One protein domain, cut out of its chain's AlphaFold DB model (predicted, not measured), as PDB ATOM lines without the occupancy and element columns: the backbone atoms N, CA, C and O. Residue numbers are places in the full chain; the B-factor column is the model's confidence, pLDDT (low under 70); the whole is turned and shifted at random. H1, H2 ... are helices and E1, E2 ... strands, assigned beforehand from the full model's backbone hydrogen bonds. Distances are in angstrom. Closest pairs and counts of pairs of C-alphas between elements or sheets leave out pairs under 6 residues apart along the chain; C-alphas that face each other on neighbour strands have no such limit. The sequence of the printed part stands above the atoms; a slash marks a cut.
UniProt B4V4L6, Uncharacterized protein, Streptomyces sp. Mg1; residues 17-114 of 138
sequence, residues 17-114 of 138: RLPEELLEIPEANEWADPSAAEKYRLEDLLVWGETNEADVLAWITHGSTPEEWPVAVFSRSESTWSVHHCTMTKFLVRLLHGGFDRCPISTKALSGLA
ATOM      1  N   ARG A  17      43.164 -14.324 -48.029       93.00
ATOM      2  CA  ARG A  17      41.823 -13.735 -47.961       93.00
ATOM      3  C   ARG A  17      40.755 -14.828 -47.890       93.00
ATOM      4  O   ARG A  17      41.011 -15.992 -48.203       93.00
ATOM      5  N   LEU A  18      39.549 -14.449 -47.466       90.50
ATOM      6  CA  LEU A  18      38.401 -15.341 -47.601       90.50
ATOM      7  C   LEU A  18      38.143 -15.646 -49.091       90.50
ATOM      8  O   LEU A  18      38.274 -14.737 -49.912       90.50
ATOM      9  N   PRO A  19      37.779 -16.894 -49.441       86.81
ATOM     10  CA  PRO A  19      37.359 -17.250 -50.794       86.81
ATOM     11  C   PRO A  19      36.212 -16.364 -51.288       86.81
ATOM     12  O   PRO A  19      35.308 -16.043 -50.512       86.81
ATOM     13  N   GLU A  20      36.222 -16.011 -52.575       87.12
ATOM     14  CA  GLU A  20      35.188 -15.159 -53.181       87.12
ATOM     15  C   GLU A  20      33.785 -15.759 -53.012       87.12
ATOM     16  O   GLU A  20      32.829 -15.034 -52.752       87.12
ATOM     17  N   GLU A  21      33.667 -17.087 -53.030       86.00
ATOM     18  CA  GLU A  21      32.394 -17.795 -52.881       86.00
ATOM     19  C   GLU A  21      31.736 -17.563 -51.512       86.00
ATOM     20  O   GLU A  21      30.516 -17.646 -51.389       86.00
ATOM     21  N   LEU A  22      32.520 -17.269 -50.468       84.25
ATOM     22  CA  LEU A  22      31.970 -16.930 -49.152       84.25
ATOM     23  C   LEU A  22      31.401 -15.521 -49.097       84.25
ATOM     24  O   LEU A  22      30.483 -15.279 -48.320       84.25
ATOM     25  N   LEU A  23      31.944 -14.602 -49.895       87.44
ATOM     26  CA  LEU A  23      31.485 -13.214 -49.937       87.44
ATOM     27  C   LEU A  23      30.061 -13.120 -50.501       87.44
ATOM     28  O   LEU A  23      29.311 -12.209 -50.157       87.44
ATOM     29  N   GLU A  24      29.674 -14.089 -51.332       87.38
ATOM     30  CA  GLU A  24      28.340 -14.183 -51.925       87.38
ATOM     31  C   GLU A  24      27.287 -14.784 -50.981       87.38
ATOM     32  O   GLU A  24      26.095 -14.721 -51.289       87.38
ATOM     33  N   ILE A  25      27.691 -15.360 -49.841       87.44
ATOM     34  CA  ILE A  25      26.785 -16.001 -48.881       87.44
ATOM     35  C   ILE A  25      26.406 -14.982 -47.797       87.44
ATOM     36  O   ILE A  25      27.239 -14.664 -46.946       87.44
ATOM     37  N   PRO A  26      25.153 -14.485 -47.756       85.06
ATOM     38  CA  PRO A  26      24.750 -13.466 -46.786       85.06
ATOM     39  C   PRO A  26      24.967 -13.901 -45.336       85.06
ATOM     40  O   PRO A  26      25.439 -13.119 -44.515       85.06
ATOM     41  N   GLU A  27      24.701 -15.171 -45.031       85.06
ATOM     42  CA  GLU A  27      24.847 -15.730 -43.689       85.06
ATOM     43  C   GLU A  27      26.316 -15.853 -43.245       85.06
ATOM     44  O   GLU A  27      26.591 -16.026 -42.058       85.06
ATOM     45  N   ALA A  28      27.278 -15.769 -44.171       85.38
ATOM     46  CA  ALA A  28      28.701 -15.727 -43.840       85.38
ATOM     47  C   ALA A  28      29.143 -14.334 -43.358       85.38
ATOM     48  O   ALA A  28      30.215 -14.210 -42.762       85.38
ATOM     49  N   ASN A  29      28.320 -13.301 -43.582       90.75
ATOM     50  CA  ASN A  29      28.561 -11.908 -43.195       90.75
ATOM     51  C   ASN A  29      27.774 -11.496 -41.938       90.75
ATOM     52  O   ASN A  29      27.376 -10.342 -41.780       90.75
ATOM     53  N   GLU A  30      27.534 -12.443 -41.037       94.19
ATOM     54  CA  GLU A  30      26.868 -12.175 -39.766       94.19
ATOM     55  C   GLU A  30      27.890 -11.779 -38.697       94.19
ATOM     56  O   GLU A  30      28.856 -12.502 -38.440       94.19
ATOM     57  N   TRP A  31      27.677 -10.635 -38.046       95.88
ATOM     58  CA  TRP A  31      28.563 -10.103 -37.006       95.88
ATOM     59  C   TRP A  31      27.857 -10.111 -35.654       95.88
ATOM     60  O   TRP A  31      26.720  -9.663 -35.530       95.88
ATOM     61  N   ALA A  32      28.549 -10.576 -34.614       94.94
ATOM     62  CA  ALA A  32      28.016 -10.626 -33.255       94.94
ATOM     63  C   ALA A  32      27.702  -9.226 -32.692       94.94
ATOM     64  O   ALA A  32      26.779  -9.069 -31.895       94.94
ATOM     65  N   ASP A  33      28.469  -8.216 -33.111       95.06
ATOM     66  CA  ASP A  33      28.197  -6.801 -32.861       95.06
ATOM     67  C   ASP A  33      27.751  -6.142 -34.179       95.06
ATOM     68  O   ASP A  33      28.569  -6.030 -35.098       95.06
ATOM     69  N   PRO A  34      26.496  -5.674 -34.294       92.62
ATOM     70  CA  PRO A  34      26.010  -5.014 -35.506       92.62
ATOM     71  C   PRO A  34      26.834  -3.788 -35.925       92.62
ATOM     72  O   PRO A  34      26.953  -3.513 -37.115       92.62
ATOM     73  N   SER A  35      27.462  -3.075 -34.981       93.75
ATOM     74  CA  SER A  35      28.322  -1.927 -35.310       93.75
ATOM     75  C   SER A  35      29.606  -2.343 -36.040       93.75
ATOM     76  O   SER A  35      30.169  -1.566 -36.816       93.75
ATOM     77  N   ALA A  36      30.050  -3.593 -35.867       93.94
ATOM     78  CA  ALA A  36      31.159  -4.145 -36.632       93.94
ATOM     79  C   ALA A  36      30.792  -4.286 -38.116       93.94
ATOM     80  O   ALA A  36      31.622  -3.973 -38.967       93.94
ATOM     81  N   ALA A  37      29.545  -4.656 -38.430       90.19
ATOM     82  CA  ALA A  37      29.056  -4.781 -39.803       90.19
ATOM     83  C   ALA A  37      28.967  -3.428 -40.536       90.19
ATOM     84  O   ALA A  37      28.962  -3.377 -41.765       90.19
ATOM     85  N   GLU A  38      28.915  -2.306 -39.815       91.94
ATOM     86  CA  GLU A  38      28.983  -0.969 -40.419       91.94
ATOM     87  C   GLU A  38      30.417  -0.598 -40.819       91.94
ATOM     88  O   GLU A  38      30.633   0.093 -41.818       91.94
ATOM     89  N   LYS A  39      31.401  -1.083 -40.055       93.69
ATOM     90  CA  LYS A  39      32.805  -0.678 -40.156       93.69
ATOM     91  C   LYS A  39      33.674  -1.632 -40.971       93.69
ATOM     92  O   LYS A  39      34.624  -1.183 -41.610       93.69
ATOM     93  N   TYR A  40      33.388  -2.925 -40.909       95.31
ATOM     94  CA  TYR A  40      34.237  -3.979 -41.444       95.31
ATOM     95  C   TYR A  40      33.516  -4.768 -42.530       95.31
ATOM     96  O   TYR A  40      32.286  -4.847 -42.568       95.31
ATOM     97  N   ARG A  41      34.309  -5.322 -43.442       93.75
ATOM     98  CA  ARG A  41      33.839  -6.077 -44.596       93.75
ATOM     99  C   ARG A  41      34.584  -7.412 -44.663       93.75
ATOM    100  O   ARG A  41      35.711  -7.507 -44.176       93.75
ATOM    101  N   LEU A  42      33.956  -8.456 -45.205       94.88
ATOM    102  CA  LEU A  42      34.575  -9.789 -45.271       94.88
ATOM    103  C   LEU A  42      35.812  -9.798 -46.181       94.88
ATOM    104  O   LEU A  42      36.769 -10.526 -45.928       94.88
ATOM    105  N   GLU A  43      35.828  -8.934 -47.189       94.88
ATOM    106  CA  GLU A  43      36.932  -8.708 -48.122       94.88
ATOM    107  C   GLU A  43      38.192  -8.189 -47.408       94.88
ATOM    108  O   GLU A  43      39.320  -8.433 -47.846       94.88
ATOM    109  N   ASP A  44      38.015  -7.517 -46.265       94.69
ATOM    110  CA  ASP A  44      39.108  -7.013 -45.434       94.69
ATOM    111  C   ASP A  44      39.707  -8.098 -44.531       94.69
ATOM    112  O   ASP A  44      40.698  -7.843 -43.839       94.69
ATOM    113  N   LEU A  45      39.160  -9.316 -44.526       96.25
ATOM    114  CA  LEU A  45      39.643 -10.391 -43.668       96.25
ATOM    115  C   LEU A  45      40.833 -11.116 -44.291       96.25
ATOM    116  O   LEU A  45      40.816 -11.506 -45.455       96.25
ATOM    117  N   LEU A  46      41.885 -11.284 -43.495       95.56
ATOM    118  CA  LEU A  46      43.074 -12.060 -43.826       95.56
ATOM    119  C   LEU A  46      43.193 -13.207 -42.818       95.56
ATOM    120  O   LEU A  46      43.610 -13.005 -41.676       95.56
ATOM    121  N   VAL A  47      42.769 -14.396 -43.233       94.94
ATOM    122  CA  VAL A  47      42.737 -15.621 -42.432       94.94
ATOM    123  C   VAL A  47      44.156 -16.079 -42.137       94.94
ATOM    124  O   VAL A  47      44.999 -16.107 -43.026       94.94
ATOM    125  N   TRP A  48      44.422 -16.462 -40.892       94.12
ATOM    126  CA  TRP A  48      45.724 -16.972 -40.451       94.12
ATOM    127  C   TRP A  48      45.630 -18.251 -39.615       94.12
ATOM    128  O   TRP A  48      46.658 -18.868 -39.331       94.12
ATOM    129  N   GLY A  49      44.428 -18.677 -39.219       91.31
ATOM    130  CA  GLY A  49      44.252 -19.890 -38.431       91.31
ATOM    131  C   GLY A  49      42.851 -20.477 -38.513       91.31
ATOM    132  O   GLY A  49      41.882 -19.783 -38.804       91.31
ATOM    133  N   GLU A  50      42.768 -21.769 -38.211       90.50
ATOM    134  CA  GLU A  50      41.526 -22.528 -38.103       90.50
ATOM    135  C   GLU A  50      41.634 -23.485 -36.908       90.50
ATOM    136  O   GLU A  50      42.720 -24.010 -36.625       90.50
ATOM    137  N   THR A  51      40.533 -23.696 -36.188       89.62
ATOM    138  CA  THR A  51      40.441 -24.709 -35.124       89.62
ATOM    139  C   THR A  51      39.934 -26.041 -35.684       89.62
ATOM    140  O   THR A  51      39.395 -26.106 -36.784       89.62
ATOM    141  N   ASN A  52      40.065 -27.134 -34.924       84.88
ATOM    142  CA  ASN A  52      39.509 -28.430 -35.344       84.88
ATOM    143  C   ASN A  52      37.971 -28.409 -35.422       84.88
ATOM    144  O   ASN A  52      37.359 -29.260 -36.060       84.88
ATOM    145  N   GLU A  53      37.355 -27.445 -34.749       87.81
ATOM    146  CA  GLU A  53      35.924 -27.190 -34.687       87.81
ATOM    147  C   GLU A  53      35.445 -26.266 -35.821       87.81
ATOM    148  O   GLU A  53      34.283 -25.859 -35.821       87.81
ATOM    149  N   ALA A  54      36.320 -25.976 -36.796       88.38
ATOM    150  CA  ALA A  54      36.079 -25.108 -37.947       88.38
ATOM    151  C   ALA A  54      35.773 -23.644 -37.575       88.38
ATOM    152  O   ALA A  54      35.055 -22.949 -38.299       88.38
ATOM    153  N   ASP A  55      36.303 -23.163 -36.444       92.31
ATOM    154  CA  ASP A  55      36.371 -21.721 -36.194       92.31
ATOM    155  C   ASP A  55      37.465 -21.115 -37.067       92.31
ATOM    156  O   ASP A  55      38.540 -21.700 -37.207       92.31
ATOM    157  N   VAL A  56      37.226 -19.915 -37.588       94.00
ATOM    158  CA  VAL A  56      38.186 -19.209 -38.445       94.00
ATOM    159  C   VAL A  56      38.759 -18.015 -37.701       94.00
ATOM    160  O   VAL A  56      38.029 -17.240 -37.089       94.00
ATOM    161  N   LEU A  57      40.078 -17.865 -37.759       95.88
ATOM    162  CA  LEU A  57      40.834 -16.790 -37.129       95.88
ATOM    163  C   LEU A  57      41.446 -15.909 -38.219       95.88
ATOM    164  O   LEU A  57      42.212 -16.392 -39.057       95.88
ATOM    165  N   ALA A  58      41.121 -14.620 -38.205       97.25
ATOM    166  CA  ALA A  58      41.552 -13.664 -39.216       97.25
ATOM    167  C   ALA A  58      42.029 -12.346 -38.596       97.25
ATOM    168  O   ALA A  58      41.692 -11.997 -37.465       97.25
ATOM    169  N   TRP A  59      42.852 -11.608 -39.331       98.00
ATOM    170  CA  TRP A  59      43.003 -10.171 -39.132       98.00
ATOM    171  C   TRP A  59      41.929  -9.454 -39.930       98.00
ATOM    172  O   TRP A  59      41.616  -9.879 -41.037       98.00
ATOM    173  N   ILE A  60      41.431  -8.338 -39.417       97.50
ATOM    174  CA  ILE A  60      40.753  -7.345 -40.248       97.50
ATOM    175  C   ILE A  60      41.825  -6.356 -40.680       97.50
ATOM    176  O   ILE A  60      42.393  -5.676 -39.827       97.50
ATOM    177  N   THR A  61      42.129  -6.267 -41.974       96.19
ATOM    178  CA  THR A  61      43.192  -5.395 -42.507       96.19
ATOM    179  C   THR A  61      42.757  -3.929 -42.552       96.19
ATOM    180  O   THR A  61      42.816  -3.275 -43.589       96.19
ATOM    181  N   HIS A  62      42.268  -3.430 -41.420       91.25
ATOM    182  CA  HIS A  62      41.754  -2.090 -41.211       91.25
ATOM    183  C   HIS A  62      42.713  -1.317 -40.305       91.25
ATOM    184  O   HIS A  62      43.005  -1.756 -39.194       91.25
ATOM    185  N   GLY A  63      43.169  -0.157 -40.769       87.44
ATOM    186  CA  GLY A  63      44.259   0.598 -40.150       87.44
ATOM    187  C   GLY A  63      45.444   0.734 -41.102       87.44
ATOM    188  O   GLY A  63      45.506   0.069 -42.138       87.44
ATOM    189  N   SER A  64      46.375   1.622 -40.764       89.00
ATOM    190  CA  SER A  64      47.506   1.956 -41.644       89.00
ATOM    191  C   SER A  64      48.654   0.954 -41.523       89.00
ATOM    192  O   SER A  64      49.477   0.841 -42.430       89.00
ATOM    193  N   THR A  65      48.720   0.240 -40.397       92.56
ATOM    194  CA  THR A  65      49.811  -0.674 -40.046       92.56
ATOM    195  C   THR A  65      49.267  -2.017 -39.532       92.56
ATOM    196  O   THR A  65      48.182  -2.044 -38.945       92.56
ATOM    197  N   PRO A  66      49.977  -3.147 -39.730       89.38
ATOM    198  CA  PRO A  66      49.551  -4.457 -39.220       89.38
ATOM    199  C   PRO A  66      49.324  -4.517 -37.703       89.38
ATOM    200  O   PRO A  66      48.557  -5.344 -37.213       89.38
ATOM    201  N   GLU A  67      49.976  -3.642 -36.944       90.06
ATOM    202  CA  GLU A  67      49.836  -3.508 -35.495       90.06
ATOM    203  C   GLU A  67      48.467  -2.949 -35.080       90.06
ATOM    204  O   GLU A  67      48.026  -3.170 -33.947       90.06
ATOM    205  N   GLU A  68      47.785  -2.251 -35.990       92.44
ATOM    206  CA  GLU A  68      46.440  -1.705 -35.797       92.44
ATOM    207  C   GLU A  68      45.336  -2.705 -36.162       92.44
ATOM    208  O   GLU A  68      44.183  -2.505 -35.772       92.44
ATOM    209  N   TRP A  69      45.666  -3.782 -36.883       96.62
ATOM    210  CA  TRP A  69      44.683  -4.737 -37.389       96.62
ATOM    211  C   TRP A  69      44.055  -5.544 -36.244       96.62
ATOM    212  O   TRP A  69      44.755  -6.309 -35.567       96.62
ATOM    213  N   PRO A  70      42.735  -5.416 -36.001       97.25
ATOM    214  CA  PRO A  70      42.062  -6.222 -34.996       97.25
ATOM    215  C   PRO A  70      41.957  -7.681 -35.448       97.25
ATOM    216  O   PRO A  70      42.039  -8.004 -36.634       97.25
ATOM    217  N   VAL A  71      41.737  -8.573 -34.487       98.06
ATOM    218  CA  VAL A  71      41.445  -9.982 -34.757       98.06
ATOM    219  C   VAL A  71      39.943 -10.152 -34.960       98.06
ATOM    220  O   VAL A  71      39.157  -9.688 -34.136       98.06
ATOM    221  N   ALA A  72      39.556 -10.846 -36.023       98.00
ATOM    222  CA  ALA A  72      38.211 -11.366 -36.226       98.00
ATOM    223  C   ALA A  72      38.201 -12.878 -35.994       98.00
ATOM    224  O   ALA A  72      39.129 -13.586 -36.394       98.00
ATOM    225  N   VAL A  73      37.146 -13.366 -35.350       97.38
ATOM    226  CA  VAL A  73      36.926 -14.796 -35.129       97.38
ATOM    227  C   VAL A  73      35.543 -15.162 -35.626       97.38
ATOM    228  O   VAL A  73      34.567 -14.605 -35.135       97.38
ATOM    229  N   PHE A  74      35.457 -16.098 -36.566       95.69
ATOM    230  CA  PHE A  74      34.196 -16.748 -36.892       95.69
ATOM    231  C   PHE A  74      34.010 -17.934 -35.961       95.69
ATOM    232  O   PHE A  74      34.796 -18.884 -35.995       95.69
ATOM    233  N   SER A  75      32.971 -17.884 -35.135       92.94
ATOM    234  CA  SER A  75      32.612 -19.006 -34.280       92.94
ATOM    235  C   SER A  75      31.700 -19.958 -35.040       92.94
ATOM    236  O   SER A  75      30.588 -19.587 -35.416       92.94
ATOM    237  N   ARG A  76      32.117 -21.217 -35.219       87.44
ATOM    238  CA  ARG A  76      31.277 -22.205 -35.907       87.44
ATOM    239  C   ARG A  76      29.980 -22.497 -35.154       87.44
ATOM    240  O   ARG A  76      28.960 -22.759 -35.795       87.44
ATOM    241  N   SER A  77      30.025 -22.458 -33.821       88.06
ATOM    242  CA  SER A  77      28.864 -22.687 -32.950       88.06
ATOM    243  C   SER A  77      27.852 -21.542 -32.998       88.06
ATOM    244  O   SER A  77      26.659 -21.809 -33.094       88.06
ATOM    245  N   GLU A  78      28.316 -20.291 -33.010       90.38
ATOM    246  CA  GLU A  78      27.433 -19.116 -33.071       90.38
ATOM    247  C   GLU A  78      27.091 -18.682 -34.500       90.38
ATOM    248  O   GLU A  78      26.156 -17.916 -34.695       90.38
ATOM    249  N   SER A  79      27.836 -19.164 -35.499       91.62
ATOM    250  CA  SER A  79      27.722 -18.751 -36.906       91.62
ATOM    251  C   SER A  79      27.807 -17.229 -37.098       91.62
ATOM    252  O   SER A  79      27.102 -16.668 -37.928       91.62
ATOM    253  N   THR A  80      28.659 -16.564 -36.314       94.88
ATOM    254  CA  THR A  80      28.880 -15.110 -36.357       94.88
ATOM    255  C   THR A  80      30.361 -14.769 -36.199       94.88
ATOM    256  O   THR A  80      31.133 -15.522 -35.592       94.88
ATOM    257  N   TRP A  81      30.753 -13.607 -36.723       97.06
ATOM    258  CA  TRP A  81      32.059 -12.986 -36.526       97.06
ATOM    259  C   TRP A  81      32.083 -12.106 -35.274       97.06
ATOM    260  O   TRP A  81      31.240 -11.224 -35.104       97.06
ATOM    261  N   SER A  82      33.091 -12.273 -34.423       97.38
ATOM    262  CA  SER A  82      33.387 -11.363 -33.311       97.38
ATOM    263  C   SER A  82      34.701 -10.621 -33.528       97.38
ATOM    264  O   SER A  82      35.687 -11.206 -33.977       97.38
ATOM    265  N   VAL A  83      34.732  -9.337 -33.156       97.75
ATOM    266  CA  VAL A  83      35.918  -8.479 -33.276       97.75
ATOM    267  C   VAL A  83      36.624  -8.343 -31.931       97.75
ATOM    268  O   VAL A  83      36.015  -8.048 -30.905       97.75
ATOM    269  N   HIS A  84      37.942  -8.499 -31.944       96.94
ATOM    270  CA  HIS A  84      38.810  -8.290 -30.796       96.94
ATOM    271  C   HIS A  84      39.865  -7.235 -31.131       96.94
ATOM    272  O   HIS A  84      40.766  -7.461 -31.937       96.94
ATOM    273  N   HIS A  85      39.778  -6.081 -30.467       94.94
ATOM    274  CA  HIS A  85      40.710  -4.960 -30.633       94.94
ATOM    275  C   HIS A  85      42.054  -5.222 -29.938       94.94
ATOM    276  O   HIS A  85      42.418  -4.603 -28.936       94.94
ATOM    277  N   CYS A  86      42.785  -6.201 -30.454       94.31
ATOM    278  CA  CYS A  86      44.141  -6.531 -30.061       94.31
ATOM    279  C   CYS A  86      44.865  -7.251 -31.200       94.31
ATOM    280  O   CYS A  86      44.227  -7.852 -32.059       94.31
ATOM    281  N   THR A  87      46.195  -7.255 -31.152       94.38
ATOM    282  CA  THR A  87      47.019  -8.023 -32.089       94.38
ATOM    283  C   THR A  87      46.783  -9.532 -31.946       94.38
ATOM    284  O   THR A  87      46.387 -10.005 -30.874       94.38
ATOM    285  N   MET A  88      47.111 -10.304 -32.989       95.50
ATOM    286  CA  MET A  88      47.055 -11.777 -32.973       95.50
ATOM    287  C   MET A  88      47.768 -12.367 -31.753       95.50
ATOM    288  O   MET A  88      47.204 -13.190 -31.038       95.50
ATOM    289  N   THR A  89      48.989 -11.916 -31.459       94.56
ATOM    290  CA  THR A  89      49.759 -12.435 -30.321       94.56
ATOM    291  C   THR A  89      49.052 -12.164 -28.995       94.56
ATOM    292  O   THR A  89      48.953 -13.061 -28.159       94.56
ATOM    293  N   LYS A  90      48.505 -10.957 -28.797       95.75
ATOM    294  CA  LYS A  90      47.764 -10.624 -27.572       95.75
ATOM    295  C   LYS A  90      46.466 -11.429 -27.465       95.75
ATOM    296  O   LYS A  90      46.119 -11.849 -26.363       95.75
ATOM    297  N   PHE A  91      45.782 -11.676 -28.582       96.69
ATOM    298  CA  PHE A  91      44.622 -12.564 -28.633       96.69
ATOM    299  C   PHE A  91      44.990 -13.993 -28.209       96.69
ATOM    300  O   PHE A  91      44.368 -14.527 -27.294       96.69
ATOM    301  N   LEU A  92      46.040 -14.582 -28.796       95.19
ATOM    302  CA  LEU A  92      46.487 -15.946 -28.490       95.19
ATOM    303  C   LEU A  92      46.925 -16.100 -27.030       95.19
ATOM    304  O   LEU A  92      46.500 -17.041 -26.368       95.19
ATOM    305  N   VAL A  93      47.711 -15.161 -26.494       94.38
ATOM    306  CA  VAL A  93      48.121 -15.182 -25.078       94.38
ATOM    307  C   VAL A  93      46.898 -15.128 -24.162       94.38
ATOM    308  O   VAL A  93      46.787 -15.928 -23.235       94.38
ATOM    309  N   ARG A  94      45.939 -14.231 -24.435       95.50
ATOM    310  CA  ARG A  94      44.696 -14.156 -23.653       95.50
ATOM    311  C   ARG A  94      43.877 -15.436 -23.761       95.50
ATOM    312  O   ARG A  94      43.386 -15.899 -22.741       95.50
ATOM    313  N   LEU A  95      43.738 -16.007 -24.954       95.38
ATOM    314  CA  LEU A  95      42.995 -17.247 -25.171       95.38
ATOM    315  C   LEU A  95      43.609 -18.382 -24.349       95.38
ATOM    316  O   LEU A  95      42.923 -18.975 -23.519       95.38
ATOM    317  N   LEU A  96      44.911 -18.621 -24.518       93.38
ATOM    318  CA  LEU A  96      45.621 -19.711 -23.850       93.38
ATOM    319  C   LEU A  96      45.572 -19.580 -22.327       93.38
ATOM    320  O   LEU A  96      45.445 -20.589 -21.646       93.38
ATOM    321  N   HIS A  97      45.584 -18.362 -21.785       92.19
ATOM    322  CA  HIS A  97      45.476 -18.128 -20.342       92.19
ATOM    323  C   HIS A  97      44.040 -17.940 -19.825       92.19
ATOM    324  O   HIS A  97      43.857 -17.688 -18.638       92.19
ATOM    325  N   GLY A  98      43.013 -18.068 -20.673       92.62
ATOM    326  CA  GLY A  98      41.613 -17.918 -20.256       92.62
ATOM    327  C   GLY A  98      41.209 -16.477 -19.901       92.62
ATOM    328  O   GLY A  98      40.302 -16.263 -19.109       92.62
ATOM    329  N   GLY A  99      41.872 -15.474 -20.477       93.88
ATOM    330  CA  GLY A  99      41.656 -14.042 -20.229       93.88
ATOM    331  C   GLY A  99      40.487 -13.406 -20.996       93.88
ATOM    332  O   GLY A  99      40.548 -12.213 -21.318       93.88
ATOM    333  N   PHE A 100      39.466 -14.187 -21.349       93.56
ATOM    334  CA  PHE A 100      38.220 -13.714 -21.956       93.56
ATOM    335  C   PHE A 100      37.033 -14.155 -21.098       93.56
ATOM    336  O   PHE A 100      36.981 -15.314 -20.695       93.56
ATOM    337  N   ASP A 101      36.059 -13.266 -20.889       91.31
ATOM    338  CA  ASP A 101      34.843 -13.565 -20.111       91.31
ATOM    339  C   ASP A 101      34.046 -14.730 -20.721       91.31
ATOM    340  O   ASP A 101      33.480 -15.569 -20.021       91.31
ATOM    341  N   ARG A 102      34.053 -14.802 -22.055       90.19
ATOM    342  CA  ARG A 102      33.513 -15.899 -22.856       90.19
ATOM    343  C   ARG A 102      34.598 -16.406 -23.799       90.19
ATOM    344  O   ARG A 102      35.283 -15.605 -24.429       90.19
ATOM    345  N   CYS A 103      34.744 -17.727 -23.914       92.31
ATOM    346  CA  CYS A 103      35.696 -18.330 -24.850       92.31
ATOM    347  C   CYS A 103      35.398 -17.844 -26.283       92.31
ATOM    348  O   CYS A 103      34.262 -18.013 -26.727       92.31
ATOM    349  N   PRO A 104      36.370 -17.234 -26.989       93.94
ATOM    350  CA  PRO A 104      36.122 -16.615 -28.293       93.94
ATOM    351  C   PRO A 104      36.034 -17.627 -29.447       93.94
ATOM    352  O   PRO A 104      35.627 -17.263 -30.539       93.94
ATOM    353  N   ILE A 105      36.410 -18.886 -29.213       93.81
ATOM    354  CA  ILE A 105      36.340 -19.997 -30.174       93.81
ATOM    355  C   ILE A 105      35.432 -21.104 -29.629       93.81
ATOM    356  O   ILE A 105      35.225 -21.199 -28.414       93.81
ATOM    357  N   SER A 106      34.909 -21.959 -30.511       91.81
ATOM    358  CA  SER A 106      33.943 -23.009 -30.165       91.81
ATOM    359  C   SER A 106      34.537 -24.088 -29.253       91.81
ATOM    360  O   SER A 106      33.808 -24.736 -28.500       91.81
ATOM    361  N   THR A 107      35.862 -24.259 -29.256       86.56
ATOM    362  CA  THR A 107      36.550 -25.225 -28.393       86.56
ATOM    363  C   THR A 107      37.056 -24.629 -27.092       86.56
ATOM    364  O   THR A 107      37.751 -23.617 -27.061       86.56
ATOM    365  N   LYS A 108      36.781 -25.318 -25.982       85.88
ATOM    366  CA  LYS A 108      37.360 -24.976 -24.674       85.88
ATOM    367  C   LYS A 108      38.735 -25.605 -24.458       85.88
ATOM    368  O   LYS A 108      39.408 -25.243 -23.499       85.88
ATOM    369  N   ALA A 109      39.164 -26.524 -25.328       84.19
ATOM    370  CA  ALA A 109      40.409 -27.273 -25.153       84.19
ATOM    371  C   ALA A 109      41.659 -26.377 -25.148       84.19
ATOM    372  O   ALA A 109      42.653 -26.725 -24.515       84.19
ATOM    373  N   LEU A 110      41.597 -25.220 -25.815       85.25
ATOM    374  CA  LEU A 110      42.689 -24.246 -25.899       85.25
ATOM    375  C   LEU A 110      42.613 -23.133 -24.846       85.25
ATOM    376  O   LEU A 110      43.539 -22.335 -24.754       85.25
ATOM    377  N   SER A 111      41.532 -23.052 -24.068       90.00
ATOM    378  CA  SER A 111      41.319 -21.961 -23.115       90.00
ATOM    379  C   SER A 111      41.774 -22.340 -21.706       90.00
ATOM    380  O   SER A 111      41.472 -23.432 -21.222       90.00
ATOM    381  N   GLY A 112      42.484 -21.430 -21.032       85.19
ATOM    382  CA  GLY A 112      42.895 -21.603 -19.632       85.19
ATOM    383  C   GLY A 112      43.916 -22.725 -19.408       85.19
ATOM    384  O   GLY A 112      43.873 -23.423 -18.396       85.19
ATOM    385  N   LEU A 113      44.823 -22.932 -20.360       84.31
ATOM    386  CA  LEU A 113      45.917 -23.886 -20.259       84.31
ATOM    387  C   LEU A 113      47.014 -23.351 -19.328       84.31
ATOM    388  O   LEU A 113      47.596 -22.299 -19.573       84.31
ATOM    389  N   ALA A 114      47.344 -24.117 -18.285       79.81
ATOM    390  CA  ALA A 114      48.463 -23.797 -17.395       79.81
ATOM    391  C   ALA A 114      49.820 -23.881 -18.121       79.81
ATOM    392  O   ALA A 114      50.697 -23.052 -17.901       79.81
TER     393      ALA A 114
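What this domain is: This is residues 17 to 114 of the 138 residues of an uncharacterized protein of Streptomyces sp. Mg1 (UniProt B4V4L6). A strongly twisted sheet of four strands forms the middle, with helix H4 and the stretch of residues 97 to 114 toward one end of the longest span and three short helices, H1, H2 and H3, toward the other. H2 and H3 only graze the sheet. The printed part has 98 residues, with the order H1 H2 H3 E1 E2 E3 E4 H4; the antiparallel sheet runs E1 E2 E3 E4, a meander, each strand the antiparallel neighbour of the one before. The class is mixed, helices and strands, with 44 residues in named elements, under half. The whole is compact, with a radius of gyration of the C-alphas of 13.0 A and spans of 40 by 30 by 22 A.

Where its parts are: E1 is residues 45 to 50, 13.5 A long, from C-alpha 45 at (39.643, -10.391, -43.668). E2 is residues 56 to 60, 12.3 A; E3, residues 71 to 75, 12.6 A; E4, residues 80 to 84, 13.3 A. H4, residues 88 to 96, measures 12.2 A and ends at (45.621, -19.711, -23.850). H1 is residues 20 to 23, 5.3 A, H2 residues 26 to 29, 5.5 A, and H3 residues 34 to 39, 9.3 A.

How they stand to each other: Three hairpins build the sheet: in E1 and E2, N 46 and O 59 are 2.8 A apart; in E2 and E3, N 58 and O 72, 2.9 A; in E3 and E4, N 73 and O 82, 2.9 A. H4 is on the sheet at a height of 10.2 A, along E3 at 23 degrees on the local plane; the closest C-alphas of the two are Val 71 and Met 88, 6.2 A. The closest C-alphas of H2 and E4 are Ala 28 and Thr 80, 7.5 A. H3 is only just on the sheet, with 5 pairs of C-alphas within 10 A. H1 is not on it. In H4 every O i to N i+4 pair is within hydrogen-bond range, in H3 1 of 2; H1 and H2 are too short for one.

The domain as a whole: The C-alphas farthest apart, Glu 24 and Ala 114, are 41.1 A apart. The printed part has no cut, no link is long, and no printed residue is under 70 in pLDDT.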